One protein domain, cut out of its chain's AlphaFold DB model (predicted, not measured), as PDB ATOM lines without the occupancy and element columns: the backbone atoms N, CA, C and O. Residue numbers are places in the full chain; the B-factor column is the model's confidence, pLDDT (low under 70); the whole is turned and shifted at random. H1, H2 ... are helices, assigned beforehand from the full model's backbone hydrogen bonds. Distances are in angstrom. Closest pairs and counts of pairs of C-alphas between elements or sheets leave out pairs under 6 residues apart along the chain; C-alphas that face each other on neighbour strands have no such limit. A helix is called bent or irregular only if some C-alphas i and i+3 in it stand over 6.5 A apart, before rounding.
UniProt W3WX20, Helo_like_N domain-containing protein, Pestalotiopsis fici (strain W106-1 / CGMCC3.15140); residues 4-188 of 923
ATOM      1  N   LEU A   4      25.391 -28.041  38.527       85.75
ATOM      2  CA  LEU A   4      26.377 -28.350  39.562       85.75
ATOM      3  C   LEU A   4      27.614 -29.096  39.020       85.75
ATOM      4  O   LEU A   4      28.697 -28.941  39.577       85.75
ATOM      5  N   SER A   5      27.488 -29.866  37.932       89.75
ATOM      6  CA  SER A   5      28.619 -30.523  37.259       89.75
ATOM      7  C   SER A   5      29.559 -29.520  36.578       89.75
ATOM      8  O   SER A   5      30.774 -29.678  36.647       89.75
ATOM      9  N   ILE A   6      29.027 -28.445  35.979       89.12
ATOM     10  CA  ILE A   6      29.831 -27.362  35.383       89.12
ATOM     11  C   ILE A   6      30.522 -26.572  36.495       89.12
ATOM     12  O   ILE A   6      31.740 -26.396  36.453       89.12
ATOM     13  N   THR A   7      29.778 -26.192  37.536       90.25
ATOM     14  CA  THR A   7      30.302 -25.497  38.724       90.25
ATOM     15  C   THR A   7      31.423 -26.305  39.398       90.25
ATOM     16  O   THR A   7      32.482 -25.766  39.718       90.25
ATOM     17  N   THR A   8      31.240 -27.623  39.549       92.56
ATOM     18  CA  THR A   8      32.234 -28.531  40.152       92.56
ATOM     19  C   THR A   8      33.461 -28.730  39.260       92.56
ATOM     20  O   THR A   8      34.587 -28.674  39.757       92.56
ATOM     21  N   SER A   9      33.282 -28.919  37.948       92.38
ATOM     22  CA  SER A   9      34.406 -29.040  37.009       92.38
ATOM     23  C   SER A   9      35.200 -27.735  36.893       92.38
ATOM     24  O   SER A   9      36.428 -27.779  36.831       92.38
ATOM     25  N   SER A  10      34.534 -26.577  36.948       92.56
ATOM     26  CA  SER A  10      35.188 -25.260  36.970       92.56
ATOM     27  C   SER A  10      36.024 -25.080  38.240       92.56
ATOM     28  O   SER A  10      37.212 -24.781  38.139       92.56
ATOM     29  N   LEU A  11      35.478 -25.388  39.426       94.06
ATOM     30  CA  LEU A  11      36.223 -25.395  40.698       94.06
ATOM     31  C   LEU A  11      37.447 -26.327  40.674       94.06
ATOM     32  O   LEU A  11      38.533 -25.967  41.148       94.06
ATOM     33  N   ALA A  12      37.291 -27.529  40.109       96.00
ATOM     34  CA  ALA A  12      38.387 -28.477  39.945       96.00
ATOM     35  C   ALA A  12      39.475 -27.918  39.013       96.00
ATOM     36  O   ALA A  12      40.663 -27.977  39.351       96.00
ATOM     37  N   LEU A  13      39.089 -27.312  37.885       94.25
ATOM     38  CA  LEU A  13      40.028 -26.713  36.942       94.25
ATOM     39  C   LEU A  13      40.727 -25.474  37.515       94.25
ATOM     40  O   LEU A  13      41.946 -25.398  37.423       94.25
ATOM     41  N   ILE A  14      40.016 -24.562  38.184       95.31
ATOM     42  CA  ILE A  14      40.603 -23.410  38.897       95.31
ATOM     43  C   ILE A  14      41.684 -23.886  39.882       95.31
ATOM     44  O   ILE A  14      42.769 -23.303  39.961       95.31
ATOM     45  N   THR A  15      41.433 -24.996  40.583       96.12
ATOM     46  CA  THR A  15      42.393 -25.609  41.516       96.12
ATOM     47  C   THR A  15      43.632 -26.168  40.804       96.12
ATOM     48  O   THR A  15      44.746 -26.022  41.312       96.12
ATOM     49  N   VAL A  16      43.473 -26.798  39.634       96.06
ATOM     50  CA  VAL A  16      44.596 -27.265  38.796       96.06
ATOM     51  C   VAL A  16      45.385 -26.075  38.244       96.06
ATOM     52  O   VAL A  16      46.591 -26.001  38.448       96.06
ATOM     53  N   VAL A  17      44.712 -25.096  37.641       94.94
ATOM     54  CA  VAL A  17      45.303 -23.876  37.066       94.94
ATOM     55  C   VAL A  17      46.122 -23.101  38.105       94.94
ATOM     56  O   VAL A  17      47.242 -22.667  37.815       94.94
ATOM     57  N   ALA A  18      45.625 -22.985  39.341       95.62
ATOM     58  CA  ALA A  18      46.356 -22.371  40.448       95.62
ATOM     59  C   ALA A  18      47.650 -23.133  40.796       95.62
ATOM     60  O   ALA A  18      48.702 -22.508  40.958       95.62
ATOM     61  N   LYS A  19      47.616 -24.474  40.851       95.94
ATOM     62  CA  LYS A  19      48.824 -25.303  41.048       95.94
ATOM     63  C   LYS A  19      49.807 -25.148  39.890       95.94
ATOM     64  O   LYS A  19      50.988 -24.897  40.135       95.94
ATOM     65  N   THR A  20      49.329 -25.205  38.646       95.88
ATOM     66  CA  THR A  20      50.148 -25.015  37.440       95.88
ATOM     67  C   THR A  20      50.838 -23.647  37.452       95.88
ATOM     68  O   THR A  20      52.040 -23.570  37.211       95.88
ATOM     69  N   SER A  21      50.133 -22.578  37.832       96.19
ATOM     70  CA  SER A  21      50.689 -21.216  37.934       96.19
ATOM     71  C   SER A  21      51.739 -21.082  39.051       96.19
ATOM     72  O   SER A  21      52.754 -20.400  38.884       96.19
ATOM     73  N   ILE A  22      51.567 -21.787  40.177       95.69
ATOM     74  CA  ILE A  22      52.580 -21.875  41.245       95.69
ATOM     75  C   ILE A  22      53.816 -22.656  40.766       95.69
ATOM     76  O   ILE A  22      54.948 -22.221  41.006       95.69
ATOM     77  N   ALA A  23      53.624 -23.774  40.057       95.31
ATOM     78  CA  ALA A  23      54.706 -24.565  39.474       95.31
ATOM     79  C   ALA A  23      55.497 -23.752  38.434       95.31
ATOM     80  O   ALA A  23      56.726 -23.705  38.508       95.31
ATOM     81  N   ILE A  24      54.805 -23.029  37.545       95.06
ATOM     82  CA  ILE A  24      55.398 -22.085  36.589       95.06
ATOM     83  C   ILE A  24      56.187 -20.994  37.316       95.06
ATOM     84  O   ILE A  24      57.376 -20.824  37.056       95.06
ATOM     85  N   THR A  25      55.567 -20.280  38.257       95.31
ATOM     86  CA  THR A  25      56.213 -19.171  38.982       95.31
ATOM     87  C   THR A  25      57.460 -19.634  39.738       95.31
ATOM     88  O   THR A  25      58.447 -18.902  39.831       95.31
ATOM     89  N   THR A  26      57.448 -20.867  40.249       94.94
ATOM     90  CA  THR A  26      58.607 -21.489  40.900       94.94
ATOM     91  C   THR A  26      59.687 -21.861  39.881       94.94
ATOM     92  O   THR A  26      60.846 -21.494  40.063       94.94
ATOM     93  N   PHE A  27      59.321 -22.501  38.767       93.88
ATOM     94  CA  PHE A  27      60.272 -22.887  37.724       93.88
ATOM     95  C   PHE A  27      60.910 -21.677  37.021       93.88
ATOM     96  O   PHE A  27      62.099 -21.708  36.738       93.88
ATOM     97  N   ILE A  28      60.185 -20.569  36.827       94.88
ATOM     98  CA  ILE A  28      60.731 -19.300  36.301       94.88
ATOM     99  C   ILE A  28      61.823 -18.718  37.220       94.88
ATOM    100  O   ILE A  28      62.762 -18.077  36.739       94.88
ATOM    101  N   ARG A  29      61.724 -18.928  38.541       93.62
ATOM    102  CA  ARG A  29      62.751 -18.503  39.513       93.62
ATOM    103  C   ARG A  29      63.987 -19.406  39.479       93.62
ATOM    104  O   ARG A  29      65.090 -18.919  39.699       93.62
ATOM    105  N   GLU A  30      63.805 -20.692  39.187       93.06
ATOM    106  CA  GLU A  30      64.880 -21.693  39.098       93.06
ATOM    107  C   GLU A  30      65.552 -21.731  37.707       93.06
ATOM    108  O   GLU A  30      66.738 -22.036  37.597       93.06
ATOM    109  N   CYS A  31      64.825 -21.373  36.645       93.12
ATOM    110  CA  CYS A  31      65.271 -21.356  35.253       93.12
ATOM    111  C   CYS A  31      64.930 -20.009  34.589       93.12
ATOM    112  O   CYS A  31      63.858 -19.814  34.010       93.12
ATOM    113  N   ARG A  32      65.883 -19.067  34.630       92.00
ATOM    114  CA  ARG A  32      65.724 -17.709  34.075       92.00
ATOM    115  C   ARG A  32      65.401 -17.695  32.574       92.00
ATOM    116  O   ARG A  32      64.708 -16.790  32.117       92.00
ATOM    117  N   GLU A  33      65.894 -18.672  31.818       89.69
ATOM    118  CA  GLU A  33      65.699 -18.781  30.364       89.69
ATOM    119  C   GLU A  33      64.255 -19.157  29.998       89.69
ATOM    120  O   GLU A  33      63.730 -18.676  28.997       89.69
ATOM    121  N   ALA A  34      63.565 -19.913  30.860       92.94
ATOM    122  CA  ALA A  34      62.153 -20.248  30.692       92.94
ATOM    123  C   ALA A  34      61.199 -19.068  30.965       92.94
ATOM    124  O   ALA A  34      60.004 -19.167  30.682       92.94
ATOM    125  N   ARG A  35      61.700 -17.939  31.499       94.31
ATOM    126  CA  ARG A  35      60.867 -16.792  31.899       94.31
ATOM    127  C   ARG A  35      60.020 -16.245  30.754       94.31
ATOM    128  O   ARG A  35      58.853 -15.961  30.990       94.31
ATOM    129  N   GLY A  36      60.581 -16.076  29.556       92.38
ATOM    130  CA  GLY A  36      59.840 -15.506  28.422       92.38
ATOM    131  C   GLY A  36      58.642 -16.375  28.039       92.38
ATOM    132  O   GLY A  36      57.500 -15.926  28.098       92.38
ATOM    133  N   ASP A  37      58.918 -17.645  27.748       91.12
ATOM    134  CA  ASP A  37      57.926 -18.625  27.298       91.12
ATOM    135  C   ASP A  37      56.813 -18.834  28.335       91.12
ATOM    136  O   ASP A  37      55.624 -18.763  28.024       91.12
ATOM    137  N   LEU A  38      57.199 -19.057  29.593       94.50
ATOM    138  CA  LEU A  38      56.259 -19.403  30.654       94.50
ATOM    139  C   LEU A  38      55.501 -18.198  31.222       94.50
ATOM    140  O   LEU A  38      54.444 -18.397  31.811       94.50
ATOM    141  N   THR A  39      55.971 -16.959  31.025       93.75
ATOM    142  CA  THR A  39      55.167 -15.773  31.385       93.75
ATOM    143  C   THR A  39      53.930 -15.658  30.485       93.75
ATOM    144  O   THR A  39      52.867 -15.303  30.984       93.75
ATOM    145  N   SER A  40      54.031 -16.037  29.201       92.62
ATOM    146  CA  SER A  40      52.868 -16.141  28.298       92.62
ATOM    147  C   SER A  40      51.871 -17.176  28.823       92.62
ATOM    148  O   SER A  40      50.724 -16.846  29.103       92.62
ATOM    149  N   VAL A  41      52.339 -18.405  29.081       92.62
ATOM    150  CA  VAL A  41      51.486 -19.496  29.587       92.62
ATOM    151  C   VAL A  41      50.841 -19.136  30.933       92.62
ATOM    152  O   VAL A  41      49.663 -19.404  31.135       92.62
ATOM    153  N   ASN A  42      51.565 -18.477  31.844       94.38
ATOM    154  CA  ASN A  42      51.012 -18.036  33.128       94.38
ATOM    155  C   ASN A  42      49.960 -16.923  32.979       94.38
ATOM    156  O   ASN A  42      49.032 -16.856  33.784       94.38
ATOM    157  N   ARG A  43      50.090 -16.049  31.970       94.50
ATOM    158  CA  ARG A  43      49.060 -15.057  31.633       94.50
ATOM    159  C   ARG A  43      47.799 -15.750  31.116       94.50
ATOM    160  O   ARG A  43      46.737 -15.529  31.680       94.50
ATOM    161  N   GLU A  44      47.933 -16.640  30.138       92.69
ATOM    162  CA  GLU A  44      46.806 -17.387  29.553       92.69
ATOM    163  C   GLU A  44      46.086 -18.258  30.596       92.69
ATOM    164  O   GLU A  44      44.860 -18.319  30.618       92.69
ATOM    165  N   LEU A  45      46.825 -18.867  31.530       92.25
ATOM    166  CA  LEU A  45      46.256 -19.567  32.690       92.25
ATOM    167  C   LEU A  45      45.518 -18.624  33.656       92.25
ATOM    168  O   LEU A  45      44.524 -19.023  34.257       92.25
ATOM    169  N   SER A  46      45.964 -17.374  33.802       94.12
ATOM    170  CA  SER A  46      45.279 -16.375  34.633       94.12
ATOM    171  C   SER A  46      43.996 -15.864  33.967       94.12
ATOM    172  O   SER A  46      42.987 -15.692  34.644       94.12
ATOM    173  N   GLU A  47      44.010 -15.676  32.645       94.06
ATOM    174  CA  GLU A  47      42.833 -15.318  31.841       94.06
ATOM    175  C   GLU A  47      41.802 -16.463  31.849       94.06
ATOM    176  O   GLU A  47      40.636 -16.237  32.169       94.06
ATOM    177  N   LEU A  48      42.245 -17.710  31.644       92.81
ATOM    178  CA  LEU A  48      41.421 -18.916  31.792       92.81
ATOM    179  C   LEU A  48      40.796 -19.023  33.193       92.81
ATOM    180  O   LEU A  48      39.616 -19.340  33.307       92.81
ATOM    181  N   LYS A  49      41.556 -18.739  34.262       94.06
ATOM    182  CA  LYS A  49      41.025 -18.752  35.635       94.06
ATOM    183  C   LYS A  49      39.845 -17.788  35.799       94.06
ATOM    184  O   LYS A  49      38.844 -18.186  36.381       94.06
ATOM    185  N   ILE A  50      39.951 -16.564  35.275       95.00
ATOM    186  CA  ILE A  50      38.884 -15.554  35.371       95.00
ATOM    187  C   ILE A  50      37.627 -16.023  34.625       95.00
ATOM    188  O   ILE A  50      36.532 -15.936  35.173       95.00
ATOM    189  N   VAL A  51      37.776 -16.579  33.418       92.75
ATOM    190  CA  VAL A  51      36.644 -17.131  32.645       92.75
ATOM    191  C   VAL A  51      35.947 -18.271  33.397       92.75
ATOM    192  O   VAL A  51      34.724 -18.358  33.376       92.75
ATOM    193  N   LEU A  52      36.702 -19.121  34.099       90.81
ATOM    194  CA  LEU A  52      36.138 -20.210  34.902       90.81
ATOM    195  C   LEU A  52      35.459 -19.725  36.183       90.81
ATOM    196  O   LEU A  52      34.488 -20.341  36.604       90.81
ATOM    197  N   GLU A  53      35.956 -18.655  36.807       92.44
ATOM    198  CA  GLU A  53      35.308 -18.043  37.973       92.44
ATOM    199  C   GLU A  53      33.973 -17.396  37.574       92.44
ATOM    200  O   GLU A  53      32.968 -17.661  38.227       92.44
ATOM    201  N   LEU A  54      33.924 -16.672  36.448       91.75
ATOM    202  CA  LEU A  54      32.678 -16.130  35.884       91.75
ATOM    203  C   LEU A  54      31.680 -17.243  35.523       91.75
ATOM    204  O   LEU A  54      30.546 -17.229  35.986       91.75
ATOM    205  N   LEU A  55      32.123 -18.263  34.777       88.44
ATOM    206  CA  LEU A  55      31.283 -19.408  34.410       88.44
ATOM    207  C   LEU A  55      30.752 -20.163  35.642       88.44
ATOM    208  O   LEU A  55      29.621 -20.643  35.634       88.44
ATOM    209  N   GLN A  56      31.557 -20.271  36.701       88.94
ATOM    210  CA  GLN A  56      31.142 -20.875  37.965       88.94
ATOM    211  C   GLN A  56      30.075 -20.029  38.677       88.94
ATOM    212  O   GLN A  56      29.175 -20.608  39.282       88.94
ATOM    213  N   GLU A  57      30.169 -18.697  38.632       88.31
ATOM    214  CA  GLU A  57      29.150 -17.789  39.172       88.31
ATOM    215  C   GLU A  57      27.836 -17.913  38.375       88.31
ATOM    216  O   GLU A  57      26.793 -18.197  38.972       88.31
ATOM    217  N   ASP A  58      27.894 -17.860  37.040       85.19
ATOM    218  CA  ASP A  58      26.730 -18.005  36.149       85.19
ATOM    219  C   ASP A  58      25.990 -19.350  36.330       85.19
ATOM    220  O   ASP A  58      24.755 -19.401  36.270       85.19
ATOM    221  N   THR A  59      26.714 -20.453  36.583       83.94
ATOM    222  CA  THR A  59      26.116 -21.782  36.845       83.94
ATOM    223  C   THR A  59      25.890 -22.109  38.325       83.94
ATOM    224  O   THR A  59      25.444 -23.218  38.636       83.94
ATOM    225  N   ALA A  60      26.179 -21.192  39.256       82.31
ATOM    226  CA  ALA A  60      25.845 -21.352  40.676       82.31
ATOM    227  C   ALA A  60      24.432 -20.850  41.017       82.31
ATOM    228  O   ALA A  60      23.817 -21.354  41.961       82.31
ATOM    229  N   ASP A  61      23.905 -19.889  40.254       82.31
ATOM    230  CA  ASP A  61      22.564 -19.348  40.463       82.31
ATOM    231  C   ASP A  61      21.481 -20.387  40.129       82.31
ATOM    232  O   ASP A  61      21.373 -20.886  39.010       82.31
ATOM    233  N   GLN A  62      20.615 -20.703  41.100       62.00
ATOM    234  CA  GLN A  62      19.601 -21.764  40.960       62.00
ATOM    235  C   GLN A  62      18.526 -21.468  39.897       62.00
ATOM    236  O   GLN A  62      17.805 -22.369  39.482       62.00
ATOM    237  N   ASN A  63      18.426 -20.224  39.416       65.75
ATOM    238  CA  ASN A  63      17.556 -19.873  38.290       65.75
ATOM    239  C   ASN A  63      18.165 -20.247  36.920       65.75
ATOM    240  O   ASN A  63      17.429 -20.331  35.936       65.75
ATOM    241  N   SER A  64      19.477 -20.506  36.845       57.62
ATOM    242  CA  SER A  64      20.192 -20.856  35.606       57.62
ATOM    243  C   SER A  64      19.929 -22.291  35.123       57.62
ATOM    244  O   SER A  64      20.281 -22.623  33.991       57.62
ATOM    245  N   GLU A  65      19.258 -23.137  35.923       55.69
ATOM    246  CA  GLU A  65      18.859 -24.510  35.547       55.69
ATOM    247  C   GLU A  65      18.044 -24.591  34.243       55.69
ATOM    248  O   GLU A  65      18.056 -25.625  33.577       55.69
ATOM    249  N   LEU A  66      17.366 -23.504  33.857       56.06
ATOM    250  CA  LEU A  66      16.505 -23.433  32.671       56.06
ATOM    251  C   LEU A  66      17.163 -22.806  31.427       56.06
ATOM    252  O   LEU A  66      16.519 -22.771  30.381       56.06
ATOM    253  N   LEU A  67      18.392 -22.280  31.517       66.38
ATOM    254  CA  LEU A  67      18.956 -21.407  30.471       66.38
ATOM    255  C   LEU A  67      19.955 -22.082  29.523       66.38
ATOM    256  O   LEU A  67      20.103 -21.643  28.385       66.38
ATOM    257  N   LEU A  68      20.647 -23.137  29.958       76.12
ATOM    258  CA  LEU A  68      21.713 -23.758  29.168       76.12
ATOM    259  C   LEU A  68      21.240 -25.058  28.489       76.12
ATOM    260  O   LEU A  68      20.868 -26.024  29.154       76.12
ATOM    261  N   SER A  69      21.313 -25.101  27.154       82.31
ATOM    262  CA  SER A  69      21.030 -26.302  26.348       82.31
ATOM    263  C   SER A  69      21.967 -27.461  26.708       82.31
ATOM    264  O   SER A  69      23.165 -27.260  26.892       82.31
ATOM    265  N   GLU A  70      21.455 -28.695  26.763       83.50
ATOM    266  CA  GLU A  70      22.259 -29.893  27.065       83.50
ATOM    267  C   GLU A  70      23.432 -30.082  26.075       83.50
ATOM    268  O   GLU A  70      24.492 -30.548  26.494       83.50
ATOM    269  N   SER A  71      23.288 -29.638  24.813       82.38
ATOM    270  CA  SER A  71      24.380 -29.584  23.818       82.38
ATOM    271  C   SER A  71      25.522 -28.682  24.301       82.38
ATOM    272  O   SER A  71      26.621 -29.156  24.598       82.38
ATOM    273  N   LEU A  72      25.225 -27.393  24.495       83.56
ATOM    274  CA  LEU A  72      26.162 -26.377  24.978       83.56
ATOM    275  C   LEU A  72      26.821 -26.781  26.308       83.56
ATOM    276  O   LEU A  72      28.002 -26.537  26.525       83.56
ATOM    277  N   ARG A  73      26.086 -27.456  27.194       86.25
ATOM    278  CA  ARG A  73      26.603 -27.922  28.490       86.25
ATOM    279  C   ARG A  73      27.588 -29.081  28.360       86.25
ATOM    280  O   ARG A  73      28.570 -29.117  29.101       86.25
ATOM    281  N   ALA A  74      27.364 -29.998  27.420       87.00
ATOM    282  CA  ALA A  74      28.339 -31.030  27.084       87.00
ATOM    283  C   ALA A  74      29.600 -30.422  26.437       87.00
ATOM    284  O   ALA A  74      30.710 -30.812  26.797       87.00
ATOM    285  N   GLN A  75      29.441 -29.420  25.564       86.81
ATOM    286  CA  GLN A  75      30.552 -28.681  24.944       86.81
ATOM    287  C   GLN A  75      31.379 -27.905  25.989       86.81
ATOM    288  O   GLN A  75      32.599 -28.040  26.037       86.81
ATOM    289  N   ILE A  76      30.736 -27.180  26.911       88.56
ATOM    290  CA  ILE A  76      31.403 -26.493  28.032       88.56
ATOM    291  C   ILE A  76      32.207 -27.482  28.896       88.56
ATOM    292  O   ILE A  76      33.352 -27.206  29.256       88.56
ATOM    293  N   LEU A  77      31.651 -28.659  29.200       90.19
ATOM    294  CA  LEU A  77      32.366 -29.690  29.959       90.19
ATOM    295  C   LEU A  77      33.530 -30.320  29.168       90.19
ATOM    296  O   LEU A  77      34.551 -30.631  29.783       90.19
ATOM    297  N   SER A  78      33.423 -30.443  27.836       89.88
ATOM    298  CA  SER A  78      34.543 -30.803  26.941       89.88
ATOM    299  C   SER A  78      35.687 -29.796  27.078       89.88
ATOM    300  O   SER A  78      36.800 -30.181  27.436       89.88
ATOM    301  N   ILE A  79      35.396 -28.497  26.925       88.44
ATOM    302  CA  ILE A  79      36.377 -27.404  27.048       88.44
ATOM    303  C   ILE A  79      37.080 -27.444  28.412       88.44
ATOM    304  O   ILE A  79      38.311 -27.396  28.482       88.44
ATOM    305  N   ILE A  80      36.320 -27.570  29.506       91.88
ATOM    306  CA  ILE A  80      36.879 -27.629  30.865       91.88
ATOM    307  C   ILE A  80      37.778 -28.867  31.031       91.88
ATOM    308  O   ILE A  80      38.884 -28.755  31.569       91.88
ATOM    309  N   HIS A  81      37.363 -30.036  30.533       91.75
ATOM    310  CA  HIS A  81      38.194 -31.240  30.586       91.75
ATOM    311  C   HIS A  81      39.480 -31.068  29.764       91.75
ATOM    312  O   HIS A  81      40.565 -31.337  30.276       91.75
ATOM    313  N   ASN A  82      39.385 -30.559  28.532       90.50
ATOM    314  CA  ASN A  82      40.516 -30.300  27.635       90.50
ATOM    315  C   ASN A  82      41.543 -29.344  28.276       90.50
ATOM    316  O   ASN A  82      42.746 -29.624  28.292       90.50
ATOM    317  N   CYS A  83      41.075 -28.252  28.885       91.25
ATOM    318  CA  CYS A  83      41.919 -27.296  29.603       91.25
ATOM    319  C   CYS A  83      42.575 -27.895  30.863       91.25
ATOM    320  O   CYS A  83      43.738 -27.590  31.150       91.25
ATOM    321  N   GLY A  84      41.886 -28.777  31.597       93.88
ATOM    322  CA  GLY A  84      42.457 -29.499  32.744       93.88
ATOM    323  C   GLY A  84      43.522 -30.510  32.343       93.88
ATOM    324  O   GLY A  84      44.604 -30.558  32.937       93.88
ATOM    325  N   ASP A  85      43.257 -31.247  31.271       93.50
ATOM    326  CA  ASP A  85      44.174 -32.205  30.671       93.50
ATOM    327  C   ASP A  85      45.481 -31.555  30.214       93.50
ATOM    328  O   ASP A  85      46.541 -32.164  30.334       93.50
ATOM    329  N   VAL A  86      45.446 -30.330  29.678       92.88
ATOM    330  CA  VAL A  86      46.683 -29.624  29.313       92.88
ATOM    331  C   VAL A  86      47.346 -28.968  30.525       92.88
ATOM    332  O   VAL A  86      48.567 -29.053  30.657       92.88
ATOM    333  N   SER A  87      46.583 -28.375  31.447       94.12
ATOM    334  CA  SER A  87      47.143 -27.737  32.652       94.12
ATOM    335  C   SER A  87      47.912 -28.739  33.527       94.12
ATOM    336  O   SER A  87      49.030 -28.455  33.966       94.12
ATOM    337  N   THR A  88      47.375 -29.953  33.698       94.88
ATOM    338  CA  THR A  88      48.067 -31.064  34.381       94.88
ATOM    339  C   THR A  88      49.305 -31.549  33.618       94.88
ATOM    340  O   THR A  88      50.337 -31.791  34.243       94.88
ATOM    341  N   LYS A  89      49.272 -31.624  32.277       94.75
ATOM    342  CA  LYS A  89      50.459 -31.949  31.453       94.75
ATOM    343  C   LYS A  89      51.560 -30.888  31.596       94.75
ATOM    344  O   LYS A  89      52.728 -31.246  31.734       94.75
ATOM    345  N   VAL A  90      51.214 -29.597  31.640       93.56
ATOM    346  CA  VAL A  90      52.173 -28.504  31.897       93.56
ATOM    347  C   VAL A  90      52.756 -28.605  33.313       93.56
ATOM    348  O   VAL A  90      53.978 -28.544  33.471       93.56
ATOM    349  N   GLU A  91      51.925 -28.836  34.337       94.81
ATOM    350  CA  GLU A  91      52.385 -29.073  35.717       94.81
ATOM    351  C   GLU A  91      53.337 -30.281  35.796       94.81
ATOM    352  O   GLU A  91      54.398 -30.193  36.424       94.81
ATOM    353  N   GLN A  92      53.022 -31.382  35.107       94.50
ATOM    354  CA  GLN A  92      53.858 -32.582  35.054       94.50
ATOM    355  C   GLN A  92      55.207 -32.318  34.371       94.50
ATOM    356  O   GLN A  92      56.245 -32.671  34.934       94.50
ATOM    357  N   VAL A  93      55.227 -31.673  33.198       93.69
ATOM    358  CA  VAL A  93      56.469 -31.362  32.462       93.69
ATOM    359  C   VAL A  93      57.412 -30.504  33.310       93.69
ATOM    360  O   VAL A  93      58.605 -30.807  33.394       93.69
ATOM    361  N   LEU A  94      56.884 -29.480  33.989       93.12
ATOM    362  CA  LEU A  94      57.655 -28.608  34.883       93.12
ATOM    363  C   LEU A  94      58.133 -29.351  36.139       93.12
ATOM    364  O   LEU A  94      59.279 -29.196  36.560       93.12
ATOM    365  N   THR A  95      57.293 -30.216  36.706       92.19
ATOM    366  CA  THR A  95      57.636 -31.036  37.875       92.19
ATOM    367  C   THR A  95      58.732 -32.061  37.555       92.19
ATOM    368  O   THR A  95      59.661 -32.237  38.343       92.19
ATOM    369  N   ASP A  96      58.689 -32.700  36.384       91.81
ATOM    370  CA  ASP A  96      59.711 -33.656  35.939       91.81
ATOM    371  C   ASP A  96      61.021 -32.982  35.510       91.81
ATOM    372  O   ASP A  96      62.099 -33.557  35.688       91.81
ATOM    373  N   LEU A  97      60.964 -31.740  35.018       91.31
ATOM    374  CA  LEU A  97      62.149 -30.894  34.864       91.31
ATOM    375  C   LEU A  97      62.784 -30.580  36.222       91.31
ATOM    376  O   LEU A  97      63.993 -30.758  36.376       91.31
ATOM    377  N   ARG A  98      61.976 -30.177  37.210       89.69
ATOM    378  CA  ARG A  98      62.419 -29.787  38.560       89.69
ATOM    379  C   ARG A  98      63.022 -30.940  39.370       89.69
ATOM    380  O   ARG A  98      63.958 -30.724  40.133       89.69
ATOM    381  N   LYS A  99      62.560 -32.180  39.156       90.25
ATOM    382  CA  LYS A  99      63.207 -33.401  39.689       90.25
ATOM    383  C   LYS A  99      64.633 -33.603  39.157       90.25
ATOM    384  O   LYS A  99      65.420 -34.315  39.778       90.25
ATOM    385  N   SER A 100      64.979 -33.018  38.009       86.31
ATOM    386  CA  SER A 100      66.297 -33.169  37.392       86.31
ATOM    387  C   SER A 100      67.236 -32.015  37.762       86.31
ATOM    388  O   SER A 100      66.946 -30.844  37.526       86.31
ATOM    389  N   ARG A 101      68.446 -32.343  38.233       81.06
ATOM    390  CA  ARG A 101      69.525 -31.367  38.523       81.06
ATOM    391  C   ARG A 101      70.055 -30.629  37.272       81.06
ATOM    392  O   ARG A 101      70.991 -29.847  37.362       81.06
ATOM    393  N   VAL A 102      69.470 -30.912  36.107       85.50
ATOM    394  CA  VAL A 102      69.847 -30.444  34.763       85.50
ATOM    395  C   VAL A 102      68.657 -29.714  34.098       85.50
ATOM    396  O   VAL A 102      68.658 -29.462  32.895       85.50
ATOM    397  N   GLY A 103      67.624 -29.356  34.878       81.00
ATOM    398  CA  GLY A 103      66.338 -28.844  34.388       81.00
ATOM    399  C   GLY A 103      66.423 -27.627  33.460       81.00
ATOM    400  O   GLY A 103      65.664 -27.563  32.501       81.00
ATOM    401  N   ALA A 104      67.374 -26.708  33.665       82.69
ATOM    402  CA  ALA A 104      67.565 -25.567  32.763       82.69
ATOM    403  C   ALA A 104      68.040 -25.994  31.358       82.69
ATOM    404  O   ALA A 104      67.439 -25.620  30.358       82.69
ATOM    405  N   ILE A 105      69.048 -26.868  31.271       86.38
ATOM    406  CA  ILE A 105      69.545 -27.376  29.981       86.38
ATOM    407  C   ILE A 105      68.462 -28.225  29.292       86.38
ATOM    408  O   ILE A 105      68.235 -28.097  28.091       86.38
ATOM    409  N   LYS A 106      67.725 -29.046  30.056       86.94
ATOM    410  CA  LYS A 106      66.619 -29.861  29.526       86.94
ATOM    411  C   LYS A 106      65.392 -29.030  29.103       86.94
ATOM    412  O   LYS A 106      64.637 -29.469  28.233       86.94
ATOM    413  N   TRP A 107      65.200 -27.836  29.672       90.75
ATOM    414  CA  TRP A 107      64.217 -26.867  29.182       90.75
ATOM    415  C   TRP A 107      64.563 -26.402  27.766       90.75
ATOM    416  O   TRP A 107      63.729 -26.519  26.868       90.75
ATOM    417  N   VAL A 108      65.798 -25.923  27.576       86.56
ATOM    418  CA  VAL A 108      66.271 -25.342  26.310       86.56
ATOM    419  C   VAL A 108      66.284 -26.365  25.172       86.56
ATOM    420  O   VAL A 108      65.868 -26.026  24.068       86.56
ATOM    421  N   LEU A 109      66.743 -27.596  25.430       86.88
ATOM    422  CA  LEU A 109      66.898 -28.619  24.390       86.88
ATOM    423  C   LEU A 109      65.557 -29.188  23.897       86.88
ATOM    424  O   LEU A 109      65.276 -29.124  22.703       86.88
ATOM    425  N   ASP A 110      64.725 -29.715  24.804       83.88
ATOM    426  CA  ASP A 110      63.536 -30.497  24.426       83.88
ATOM    427  C   ASP A 110      62.218 -29.851  24.880       83.88
ATOM    428  O   ASP A 110      61.270 -29.697  24.102       83.88
ATOM    429  N   ARG A 111      62.120 -29.483  26.167       87.88
ATOM    430  CA  ARG A 111      60.814 -29.225  26.804       87.88
ATOM    431  C   ARG A 111      60.172 -27.892  26.410       87.88
ATOM    432  O   ARG A 111      58.947 -27.798  26.462       87.88
ATOM    433  N   LYS A 112      60.940 -26.903  25.932       90.50
ATOM    434  CA  LYS A 112      60.393 -25.666  25.342       90.50
ATOM    435  C   LYS A 112      59.411 -25.968  24.200       90.50
ATOM    436  O   LYS A 112      58.328 -25.386  24.151       90.50
ATOM    437  N   LYS A 113      59.757 -26.906  23.304       91.06
ATOM    438  CA  LYS A 113      58.903 -27.304  22.168       91.06
ATOM    439  C   LYS A 113      57.629 -28.011  22.634       91.06
ATOM    440  O   LYS A 113      56.561 -27.786  22.074       91.06
ATOM    441  N   GLU A 114      57.734 -28.832  23.674       92.06
ATOM    442  CA  GLU A 114      56.600 -29.545  24.264       92.06
ATOM    443  C   GLU A 114      55.606 -28.588  24.929       92.06
ATOM    444  O   GLU A 114      54.418 -28.663  24.635       92.06
ATOM    445  N   VAL A 115      56.067 -27.618  25.727       90.19
ATOM    446  CA  VAL A 115      55.171 -26.612  26.326       90.19
ATOM    447  C   VAL A 115      54.551 -25.692  25.267       90.19
ATOM    448  O   VAL A 115      53.368 -25.376  25.368       90.19
ATOM    449  N   ALA A 116      55.283 -25.328  24.208       90.00
ATOM    450  CA  ALA A 116      54.705 -24.610  23.069       90.00
ATOM    451  C   ALA A 116      53.617 -25.436  22.348       90.00
ATOM    452  O   ALA A 116      52.562 -24.902  22.003       90.00
ATOM    453  N   SER A 117      53.830 -26.746  22.180       92.56
ATOM    454  CA  SER A 117      52.837 -27.664  21.609       92.56
ATOM    455  C   SER A 117      51.618 -27.857  22.517       92.56
ATOM    456  O   SER A 117      50.502 -27.953  22.014       92.56
ATOM    457  N   LEU A 118      51.808 -27.891  23.840       89.50
ATOM    458  CA  LEU A 118      50.723 -27.953  24.822       89.50
ATOM    459  C   LEU A 118      49.891 -26.663  24.793       89.50
ATOM    460  O   LEU A 118      48.673 -26.745  24.661       89.50
ATOM    461  N   LYS A 119      50.528 -25.482  24.794       87.31
ATOM    462  CA  LYS A 119      49.843 -24.192  24.592       87.31
ATOM    463  C   LYS A 119      49.002 -24.201  23.311       87.31
ATOM    464  O   LYS A 119      47.807 -23.922  23.366       87.31
ATOM    465  N   HIS A 120      49.593 -24.580  22.175       89.19
ATOM    466  CA  HIS A 120      48.864 -24.658  20.906       89.19
ATOM    467  C   HIS A 120      47.700 -25.665  20.960       89.19
ATOM    468  O   HIS A 120      46.661 -25.429  20.350       89.19
ATOM    469  N   SER A 121      47.824 -26.747  21.738       87.00
ATOM    470  CA  SER A 121      46.732 -27.699  21.971       87.00
ATOM    471  C   SER A 121      45.555 -27.095  22.744       87.00
ATOM    472  O   SER A 121      44.425 -27.466  22.443       87.00
ATOM    473  N   ILE A 122      45.779 -26.167  23.689       82.06
ATOM    474  CA  ILE A 122      44.688 -25.410  24.338       82.06
ATOM    475  C   ILE A 122      43.998 -24.541  23.291       82.06
ATOM    476  O   ILE A 122      42.792 -24.648  23.101       82.06
ATOM    477  N   THR A 123      44.767 -23.717  22.571       85.50
ATOM    478  CA  THR A 123      44.214 -22.795  21.569       85.50
ATOM    479  C   THR A 123      43.456 -23.539  20.466       85.50
ATOM    480  O   THR A 123      42.415 -23.057  20.026       85.50
ATOM    481  N   LYS A 124      43.927 -24.725  20.043       86.88
ATOM    482  CA  LYS A 124      43.202 -25.574  19.089       86.88
ATOM    483  C   LYS A 124      41.921 -26.142  19.695       86.88
ATOM    484  O   LYS A 124      40.883 -25.962  19.075       86.88
ATOM    485  N   ALA A 125      41.980 -26.789  20.863       78.88
ATOM    486  CA  ALA A 125      40.806 -27.411  21.480       78.88
ATOM    487  C   ALA A 125      39.696 -26.379  21.730       78.88
ATOM    488  O   ALA A 125      38.593 -26.537  21.221       78.88
ATOM    489  N   VAL A 126      40.029 -25.251  22.369       81.38
ATOM    490  CA  VAL A 126      39.085 -24.146  22.595       81.38
ATOM    491  C   VAL A 126      38.501 -23.633  21.276       81.38
ATOM    492  O   VAL A 126      37.296 -23.420  21.198       81.38
ATOM    493  N   LYS A 127      39.304 -23.466  20.214       85.94
ATOM    494  CA  LYS A 127      38.810 -23.008  18.901       85.94
ATOM    495  C   LYS A 127      37.923 -24.040  18.190       85.94
ATOM    496  O   LYS A 127      37.028 -23.646  17.452       85.94
ATOM    497  N   GLU A 128      38.183 -25.328  18.384       82.38
ATOM    498  CA  GLU A 128      37.427 -26.439  17.797       82.38
ATOM    499  C   GLU A 128      36.080 -26.609  18.514       82.38
ATOM    500  O   GLU A 128      35.045 -26.559  17.855       82.38
ATOM    501  N   ASP A 129      36.078 -26.649  19.852       78.38
ATOM    502  CA  ASP A 129      34.863 -26.656  20.677       78.38
ATOM    503  C   ASP A 129      34.016 -25.372  20.445       78.38
ATOM    504  O   ASP A 129      32.807 -25.450  20.236       78.38
ATOM    505  N   THR A 130      34.635 -24.179  20.370       80.75
ATOM    506  CA  THR A 130      33.929 -22.907  20.050       80.75
ATOM    507  C   THR A 130      33.396 -22.871  18.610       80.75
ATOM    508  O   THR A 130      32.475 -22.112  18.303       80.75
ATOM    509  N   GLY A 131      33.949 -23.693  17.711       82.94
ATOM    510  CA  GLY A 131      33.413 -23.886  16.365       82.94
ATOM    511  C   GLY A 131      32.021 -24.517  16.391       82.94
ATOM    512  O   GLY A 131      31.138 -24.042  15.684       82.94
ATOM    513  N   VAL A 132      31.811 -25.506  17.266       81.56
ATOM    514  CA  VAL A 132      30.507 -26.165  17.460       81.56
ATOM    515  C   VAL A 132      29.499 -25.202  18.090       81.56
ATOM    516  O   VAL A 132      28.396 -25.065  17.574       81.56
ATOM    517  N   ILE A 133      29.902 -24.429  19.110       80.44
ATOM    518  CA  ILE A 133      29.042 -23.383  19.709       80.44
ATOM    519  C   ILE A 133      28.567 -22.385  18.638       80.44
ATOM    520  O   ILE A 133      27.414 -21.961  18.645       80.44
ATOM    521  N   ARG A 134      29.441 -22.012  17.692       83.25
ATOM    522  CA  ARG A 134      29.084 -21.111  16.585       83.25
ATOM    523  C   ARG A 134      28.095 -21.748  15.603       83.25
ATOM    524  O   ARG A 134      27.257 -21.030  15.071       83.25
ATOM    525  N   GLU A 135      28.190 -23.052  15.359       85.62
ATOM    526  CA  GLU A 135      27.253 -23.784  14.497       85.62
ATOM    527  C   GLU A 135      25.867 -23.890  15.166       85.62
ATOM    528  O   GLU A 135      24.885 -23.458  14.562       85.62
ATOM    529  N   ASP A 136      25.804 -24.271  16.453       81.56
ATOM    530  CA  ASP A 136      24.575 -24.247  17.275       81.56
ATOM    531  C   ASP A 136      23.908 -22.844  17.263       81.56
ATOM    532  O   ASP A 136      22.687 -22.724  17.140       81.56
ATOM    533  N   VAL A 137      24.690 -21.755  17.346       82.62
ATOM    534  CA  VAL A 137      24.175 -20.367  17.281       82.62
ATOM    535  C   VAL A 137      23.606 -20.006  15.901       82.62
ATOM    536  O   VAL A 137      22.592 -19.308  15.826       82.62
ATOM    537  N   VAL A 138      24.206 -20.487  14.808       85.50
ATOM    538  CA  VAL A 138      23.677 -20.273  13.449       85.50
ATOM    539  C   VAL A 138      22.359 -21.030  13.245       85.50
ATOM    540  O   VAL A 138      21.439 -20.473  12.642       85.50
ATOM    541  N   GLU A 139      22.213 -22.239  13.799       86.69
ATOM    542  CA  GLU A 139      20.928 -22.954  13.795       86.69
ATOM    543  C   GLU A 139      19.855 -22.195  14.600       86.69
ATOM    544  O   GLU A 139      18.769 -21.938  14.079       86.69
ATOM    545  N   ILE A 140      20.171 -21.720  15.813       84.31
ATOM    546  CA  ILE A 140      19.252 -20.911  16.642       84.31
ATOM    547  C   ILE A 140      18.810 -19.628  15.918       84.31
ATOM    548  O   ILE A 140      17.633 -19.254  15.965       84.31
ATOM    549  N   LYS A 141      19.727 -18.957  15.210       86.88
ATOM    550  CA  LYS A 141      19.431 -17.778  14.383       86.88
ATOM    551  C   LYS A 141      18.482 -18.128  13.229       86.88
ATOM    552  O   LYS A 141      17.501 -17.419  12.997       86.88
ATOM    553  N   GLN A 142      18.717 -19.250  12.546       90.00
ATOM    554  CA  GLN A 142      17.870 -19.725  11.448       90.00
ATOM    555  C   GLN A 142      16.465 -20.156  11.915       90.00
ATOM    556  O   GLN A 142      15.482 -19.890  11.216       90.00
ATOM    557  N   ASP A 143      16.338 -20.764  13.093       88.50
ATOM    558  CA  ASP A 143      15.043 -21.094  13.696       88.50
ATOM    559  C   ASP A 143      14.304 -19.842  14.188       88.50
ATOM    560  O   ASP A 143      13.095 -19.717  13.987       88.50
ATOM    561  N   THR A 144      15.018 -18.856  14.741       89.12
ATOM    562  CA  THR A 144      14.428 -17.567  15.148       89.12
ATOM    563  C   THR A 144      13.850 -16.807  13.945       89.12
ATOM    564  O   THR A 144      12.753 -16.255  14.044       89.12
ATOM    565  N   ALA A 145      14.510 -16.855  12.781       91.62
ATOM    566  CA  ALA A 145      13.950 -16.336  11.529       91.62
ATOM    567  C   ALA A 145      12.669 -17.083  11.099       91.62
ATOM    568  O   ALA A 145      11.669 -16.446  10.782       91.62
ATOM    569  N   GLN A 146      12.647 -18.422  11.162       94.00
ATOM    570  CA  GLN A 146      11.437 -19.203  10.846       94.00
ATOM    571  C   GLN A 146      10.268 -18.908  11.806       94.00
ATOM    572  O   GLN A 146       9.106 -18.934  11.398       94.00
ATOM    573  N   ILE A 147      10.561 -18.611  13.076       91.62
ATOM    574  CA  ILE A 147       9.561 -18.186  14.065       91.62
ATOM    575  C   ILE A 147       8.977 -16.815  13.693       91.62
ATOM    576  O   ILE A 147       7.760 -16.643  13.768       91.62
ATOM    577  N   LEU A 148       9.805 -15.860  13.253       92.19
ATOM    578  CA  LEU A 148       9.347 -14.552  12.769       92.19
ATOM    579  C   LEU A 148       8.468 -14.684  11.508       92.19
ATOM    580  O   LEU A 148       7.363 -14.135  11.492       92.19
ATOM    581  N   ASP A 149       8.890 -15.483  10.522       93.25
ATOM    582  CA  ASP A 149       8.125 -15.769   9.296       93.25
ATOM    583  C   ASP A 149       6.740 -16.379   9.599       93.25
ATOM    584  O   ASP A 149       5.718 -15.954   9.051       93.25
ATOM    585  N   GLU A 150       6.663 -17.377  10.491       94.38
ATOM    586  CA  GLU A 150       5.380 -17.999  10.852       94.38
ATOM    587  C   GLU A 150       4.511 -17.065  11.711       94.38
ATOM    588  O   GLU A 150       3.286 -17.102  11.582       94.38
ATOM    589  N   ILE A 151       5.098 -16.183  12.531       91.06
ATOM    590  CA  ILE A 151       4.353 -15.127  13.237       91.06
ATOM    591  C   ILE A 151       3.728 -14.144  12.238       91.06
ATOM    592  O   ILE A 151       2.544 -13.827  12.379       91.06
ATOM    593  N   GLU A 152       4.455 -13.694  11.210       92.69
ATOM    594  CA  GLU A 152       3.884 -12.846  10.153       92.69
ATOM    595  C   GLU A 152       2.768 -13.583   9.395       92.69
ATOM    596  O   GLU A 152       1.648 -13.073   9.279       92.69
ATOM    597  N   ARG A 153       2.999 -14.842   9.004       93.81
ATOM    598  CA  ARG A 153       1.985 -15.682   8.345       93.81
ATOM    599  C   ARG A 153       0.753 -15.952   9.221       93.81
ATOM    600  O   ARG A 153      -0.341 -16.182   8.700       93.81
ATOM    601  N   LEU A 154       0.888 -15.937  10.548       91.00
ATOM    602  CA  LEU A 154      -0.242 -15.999  11.478       91.00
ATOM    603  C   LEU A 154      -1.001 -14.667  11.537       91.00
ATOM    604  O   LEU A 154      -2.234 -14.697  11.532       91.00
ATOM    605  N   LYS A 155      -0.311 -13.516  11.509       87.56
ATOM    606  CA  LYS A 155      -0.951 -12.188  11.411       87.56
ATOM    607  C   LYS A 155      -1.761 -12.040  10.121       87.56
ATOM    608  O   LYS A 155      -2.900 -11.590  10.194       87.56
ATOM    609  N   GLU A 156      -1.237 -12.479   8.972       91.44
ATOM    610  CA  GLU A 156      -1.965 -12.462   7.687       91.44
ATOM    611  C   GLU A 156      -3.260 -13.292   7.700       91.44
ATOM    612  O   GLU A 156      -4.208 -13.007   6.965       91.44
ATOM    613  N   ARG A 157      -3.294 -14.367   8.498       90.12
ATOM    614  CA  ARG A 157      -4.389 -15.350   8.512       90.12
ATOM    615  C   ARG A 157      -5.464 -15.067   9.559       90.12
ATOM    616  O   ARG A 157      -6.492 -15.751   9.551       90.12
ATOM    617  N   LEU A 158      -5.245 -14.101  10.447       87.00
ATOM    618  CA  LEU A 158      -6.235 -13.663  11.426       87.00
ATOM    619  C   LEU A 158      -7.235 -12.687  10.779       87.00
ATOM    620  O   LEU A 158      -6.827 -11.767  10.069       87.00
ATOM    621  N   PRO A 159      -8.552 -12.855  11.002       78.56
ATOM    622  CA  PRO A 159      -9.531 -11.867  10.567       78.56
ATOM    623  C   PRO A 159      -9.355 -10.558  11.352       78.56
ATOM    624  O   PRO A 159      -8.969 -10.555  12.515       78.56
ATOM    625  N   LEU A 160      -9.689  -9.431  10.724       73.19
ATOM    626  CA  LEU A 160      -9.598  -8.099  11.331       73.19
ATOM    627  C   LEU A 160     -10.872  -7.756  12.132       73.19
ATOM    628  O   LEU A 160     -11.577  -6.810  11.782       73.19
ATOM    629  N   SER A 161     -11.227  -8.544  13.156       77.50
ATOM    630  CA  SER A 161     -12.371  -8.229  14.033       77.50
ATOM    631  C   SER A 161     -11.933  -7.517  15.319       77.50
ATOM    632  O   SER A 161     -10.808  -7.682  15.783       77.50
ATOM    633  N   ASP A 162     -12.841  -6.773  15.962       68.62
ATOM    634  CA  ASP A 162     -12.558  -6.039  17.213       68.62
ATOM    635  C   ASP A 162     -12.083  -6.929  18.384       68.62
ATOM    636  O   ASP A 162     -11.607  -6.424  19.402       68.62
ATOM    637  N   ARG A 163     -12.212  -8.260  18.282       63.72
ATOM    638  CA  ARG A 163     -11.695  -9.204  19.291       63.72
ATOM    639  C   ARG A 163     -10.231  -9.574  19.078       63.72
ATOM    640  O   ARG A 163      -9.578 -10.004  20.026       63.72
ATOM    641  N   ASP A 164      -9.716  -9.390  17.868       73.69
ATOM    642  CA  ASP A 164      -8.382  -9.838  17.479       73.69
ATOM    643  C   ASP A 164      -7.276  -8.883  17.960       73.69
ATOM    644  O   ASP A 164      -6.108  -9.259  17.932       73.69
ATOM    645  N   PHE A 165      -7.618  -7.712  18.524       83.75
ATOM    646  CA  PHE A 165      -6.651  -6.769  19.118       83.75
ATOM    647  C   PHE A 165      -5.764  -7.422  20.196       83.75
ATOM    648  O   PHE A 165      -4.577  -7.116  20.288       83.75
ATOM    649  N   VAL A 166      -6.316  -8.348  20.993       87.25
ATOM    650  CA  VAL A 166      -5.556  -9.075  22.028       87.25
ATOM    651  C   VAL A 166      -4.565 -10.054  21.390       87.25
ATOM    652  O   VAL A 166      -3.450 -10.214  21.880       87.25
ATOM    653  N   ILE A 167      -4.959 -10.689  20.283       87.06
ATOM    654  CA  ILE A 167      -4.131 -11.665  19.566       87.06
ATOM    655  C   ILE A 167      -3.040 -10.940  18.768       87.06
ATOM    656  O   ILE A 167      -1.887 -11.353  18.830       87.06
ATOM    657  N   GLN A 168      -3.363  -9.826  18.101       86.19
ATOM    658  CA  GLN A 168      -2.368  -8.959  17.465       86.19
ATOM    659  C   GLN A 168      -1.378  -8.409  18.492       86.19
ATOM    660  O   GLN A 168      -0.187  -8.629  18.328       86.19
ATOM    661  N   GLY A 169      -1.836  -7.828  19.608       89.81
ATOM    662  CA  GLY A 169      -0.941  -7.329  20.658       89.81
ATOM    663  C   GLY A 169      -0.015  -8.406  21.243       89.81
ATOM    664  O   GLY A 169       1.146  -8.126  21.544       89.81
ATOM    665  N   TYR A 170      -0.485  -9.654  21.349       90.12
ATOM    666  CA  TYR A 170       0.350 -10.796  21.731       90.12
ATOM    667  C   TYR A 170       1.361 -11.181  20.637       90.12
ATOM    668  O   TYR A 170       2.544 -11.342  20.935       90.12
ATOM    669  N   LEU A 171       0.937 -11.274  19.372       90.69
ATOM    670  CA  LEU A 171       1.827 -11.576  18.245       90.69
ATOM    671  C   LEU A 171       2.854 -10.463  17.996       90.69
ATOM    672  O   LEU A 171       3.994 -10.769  17.669       90.69
ATOM    673  N   ASP A 172       2.503  -9.194  18.185       90.94
ATOM    674  CA  ASP A 172       3.416  -8.049  18.099       90.94
ATOM    675  C   ASP A 172       4.426  -8.053  19.253       90.94
ATOM    676  O   ASP A 172       5.611  -7.798  19.033       90.94
ATOM    677  N   SER A 173       3.997  -8.439  20.461       93.12
ATOM    678  CA  SER A 173       4.902  -8.654  21.600       93.12
ATOM    679  C   SER A 173       5.883  -9.803  21.330       93.12
ATOM    680  O   SER A 173       7.079  -9.647  21.567       93.12
ATOM    681  N   LEU A 174       5.408 -10.925  20.772       90.31
ATOM    682  CA  LEU A 174       6.263 -12.037  20.336       90.31
ATOM    683  C   LEU A 174       7.205 -11.640  19.193       90.31
ATOM    684  O   LEU A 174       8.371 -12.013  19.230       90.31
ATOM    685  N   THR A 175       6.727 -10.863  18.214       92.00
ATOM    686  CA  THR A 175       7.557 -10.351  17.106       92.00
ATOM    687  C   THR A 175       8.682  -9.489  17.659       92.00
ATOM    688  O   THR A 175       9.834  -9.683  17.302       92.00
ATOM    689  N   THR A 176       8.353  -8.570  18.573       91.88
ATOM    690  CA  THR A 176       9.326  -7.668  19.200       91.88
ATOM    691  C   THR A 176      10.361  -8.457  20.001       91.88
ATOM    692  O   THR A 176      11.551  -8.202  19.865       91.88
ATOM    693  N   TYR A 177       9.928  -9.453  20.782       88.19
ATOM    694  CA  TYR A 177      10.832 -10.319  21.539       88.19
ATOM    695  C   TYR A 177      11.763 -11.130  20.623       88.19
ATOM    696  O   TYR A 177      12.981 -11.079  20.788       88.19
ATOM    697  N   ALA A 178      11.212 -11.834  19.628       87.00
ATOM    698  CA  ALA A 178      11.993 -12.644  18.694       87.00
ATOM    699  C   ALA A 178      12.953 -11.792  17.845       87.00
ATOM    700  O   ALA A 178      14.094 -12.197  17.648       87.00
ATOM    701  N   ALA A 179      12.544 -10.586  17.433       85.12
ATOM    702  CA  ALA A 179      13.426  -9.621  16.778       85.12
ATOM    703  C   ALA A 179      14.581  -9.196  17.699       85.12
ATOM    704  O   ALA A 179      15.729  -9.311  17.300       85.12
ATOM    705  N   THR A 180      14.322  -8.839  18.967       87.00
ATOM    706  CA  THR A 180      15.414  -8.480  19.898       87.00
ATOM    707  C   THR A 180      16.386  -9.624  20.202       87.00
ATOM    708  O   THR A 180      17.524  -9.356  20.575       87.00
ATOM    709  N   VAL A 181      15.969 -10.886  20.038       82.75
ATOM    710  CA  VAL A 181      16.873 -12.048  20.099       82.75
ATOM    711  C   VAL A 181      17.649 -12.207  18.788       82.75
ATOM    712  O   VAL A 181      18.843 -12.479  18.831       82.75
ATOM    713  N   TYR A 182      17.007 -12.007  17.635       81.25
ATOM    714  CA  TYR A 182      17.654 -12.095  16.323       81.25
ATOM    715  C   TYR A 182      18.710 -10.998  16.114       81.25
ATOM    716  O   TYR A 182      19.847 -11.312  15.773       81.25
ATOM    717  N   ASP A 183      18.361  -9.738  16.395       83.31
ATOM    718  CA  ASP A 183      19.239  -8.568  16.267       83.31
ATOM    719  C   ASP A 183      20.518  -8.737  17.110       83.31
ATOM    720  O   ASP A 183      21.625  -8.450  16.652       83.31
ATOM    721  N   ALA A 184      20.386  -9.285  18.326       78.31
ATOM    722  CA  ALA A 184      21.516  -9.571  19.211       78.31
ATOM    723  C   ALA A 184      22.482 -10.635  18.648       78.31
ATOM    724  O   ALA A 184      23.662 -10.619  18.984       78.31
ATOM    725  N   LEU A 185      22.009 -11.529  17.769       77.06
ATOM    726  CA  LEU A 185      22.829 -12.520  17.059       77.06
ATOM    727  C   LEU A 185      23.357 -12.007  15.702       77.06
ATOM    728  O   LEU A 185      24.071 -12.734  15.003       77.06
ATOM    729  N   ASP A 186      23.004 -10.785  15.291       75.25
ATOM    730  CA  ASP A 186      23.538 -10.123  14.094       75.25
ATOM    731  C   ASP A 186      24.724  -9.199  14.414       75.25
ATOM    732  O   ASP A 186      25.683  -9.163  13.638       75.25
ATOM    733  N   ASP A 187      24.724  -8.515  15.563       71.50
ATOM    734  CA  ASP A 187      25.852  -7.667  15.992       71.50
ATOM    735  C   ASP A 187      27.157  -8.493  16.159       71.50
ATOM    736  O   ASP A 187      28.169  -8.192  15.513       71.50
ATOM    737  N   ASP A 188      27.121  -9.592  16.927       64.19
ATOM    738  CA  ASP A 188      28.290 -10.452  17.223       64.19
ATOM    739  C   ASP A 188      28.932 -11.079  15.970       64.19
ATOM    740  O   ASP A 188      30.149 -11.284  15.886       64.19
TER     741      ASP A 188
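What this domain is: This is residues 4 to 188 of the 923 residues of the protein "Helo_like_N domain-containing protein" of Pestalotiopsis fici (strain W106-1 / CGMCC3.15140) (UniProt W3WX20). One very long helix, H5, runs along most of a rod, and shorter helices pack on it in two places. H1, H2, H4 and the first part of H5 make an up-and-down bundle at one end, somewhat open where H2 meets H5 with residues 33 to 41 alone, while H6 folds back along the other end of H5 as a helical hairpin. The printed part has 185 residues with six named helices, H1 to H6 in order along the chain, and no named strand; the class is all helix. The whole is extended, with a radius of gyration of the C-alphas of 24.5 A and spans of 88 by 30 by 21 A.

How they stand to each other: H5, residues 103 to 157, is the hub, touching three other helices. H4, residues 70 to 98, touches H5 in a hairpin, opposite ways at a shallow tilt of 7 degrees; their closest C-alphas, of Leu 97 and Gly 103, are 4.7 A apart. H2, residues 32 to 58, touches H5 the same way at a shallow tilt of 30 degrees; residues 104 to 119 of H5 alone take part, and the closest C-alphas, of Val 41 and Lys 119, are 7.0 A apart. H1, residues 4 to 30, touches H2 in a hairpin, opposite ways at a shallow tilt of 18 degrees, with the C-alphas of Thr 7 and Gln 56 closest at 4.8 A. H1 also touches H4, the same way at a shallow tilt of 23 degrees, with the C-alphas of Thr 20 and Glu 91 closest at 4.9 A. H2 and H4 are near each other. H6, residues 165 to 188, touches residues 137 to 155 of H5 alone, in a hairpin running opposite ways at a shallow tilt of 24 degrees; the closest C-alphas, of Lys 141 and Tyr 182, are 6.3 A apart. H6 is apart from H1, H2 and H4. H3, residues 62 to 66, touches no helix. Every O i to N i+4 pair is within hydrogen-bond range in H4; the counts are 22 of 23 in H1, 20 of 23 in H2, 48 of 51 in H5, 18 of 20 in H6 and 0 of 1 in H3, where 0 of 2 O i to N i+3 pairs are within range.

Where its parts are: H5 measures 76.5 A from C-alpha 103 at (66.338, -28.844, 34.388) to C-alpha 157; it has a kink of 63 degrees near residue 110 and is irregular, with C-alphas 109 and 112 7.2 A apart. H4 measures 41.8 A, H1 and H2 39.1 A each, H6 35.2 A and H3 9.0 A. H2, with a kink of 41 degrees near residue 39, is only just irregular, C-alphas 33 and 36 being 7.0 A apart; so is H3, with C-alphas 63 and 66 6.7 A apart. H1 begins at C-alpha 4 at (26.377, -28.350, 39.562), and H6 ends at C-alpha 188 at (28.290, -10.452, 17.223).

The domain as a whole: The two C-alphas farthest apart, of Arg 101 and Ser 161, are 88.6 A apart. The printed part has no cut. The link from H5 to H6 is short, the other four are tight. Mean pLDDT of the printed part is 87.6; residues 62 to 67, 162 to 163 and 188 are under 70.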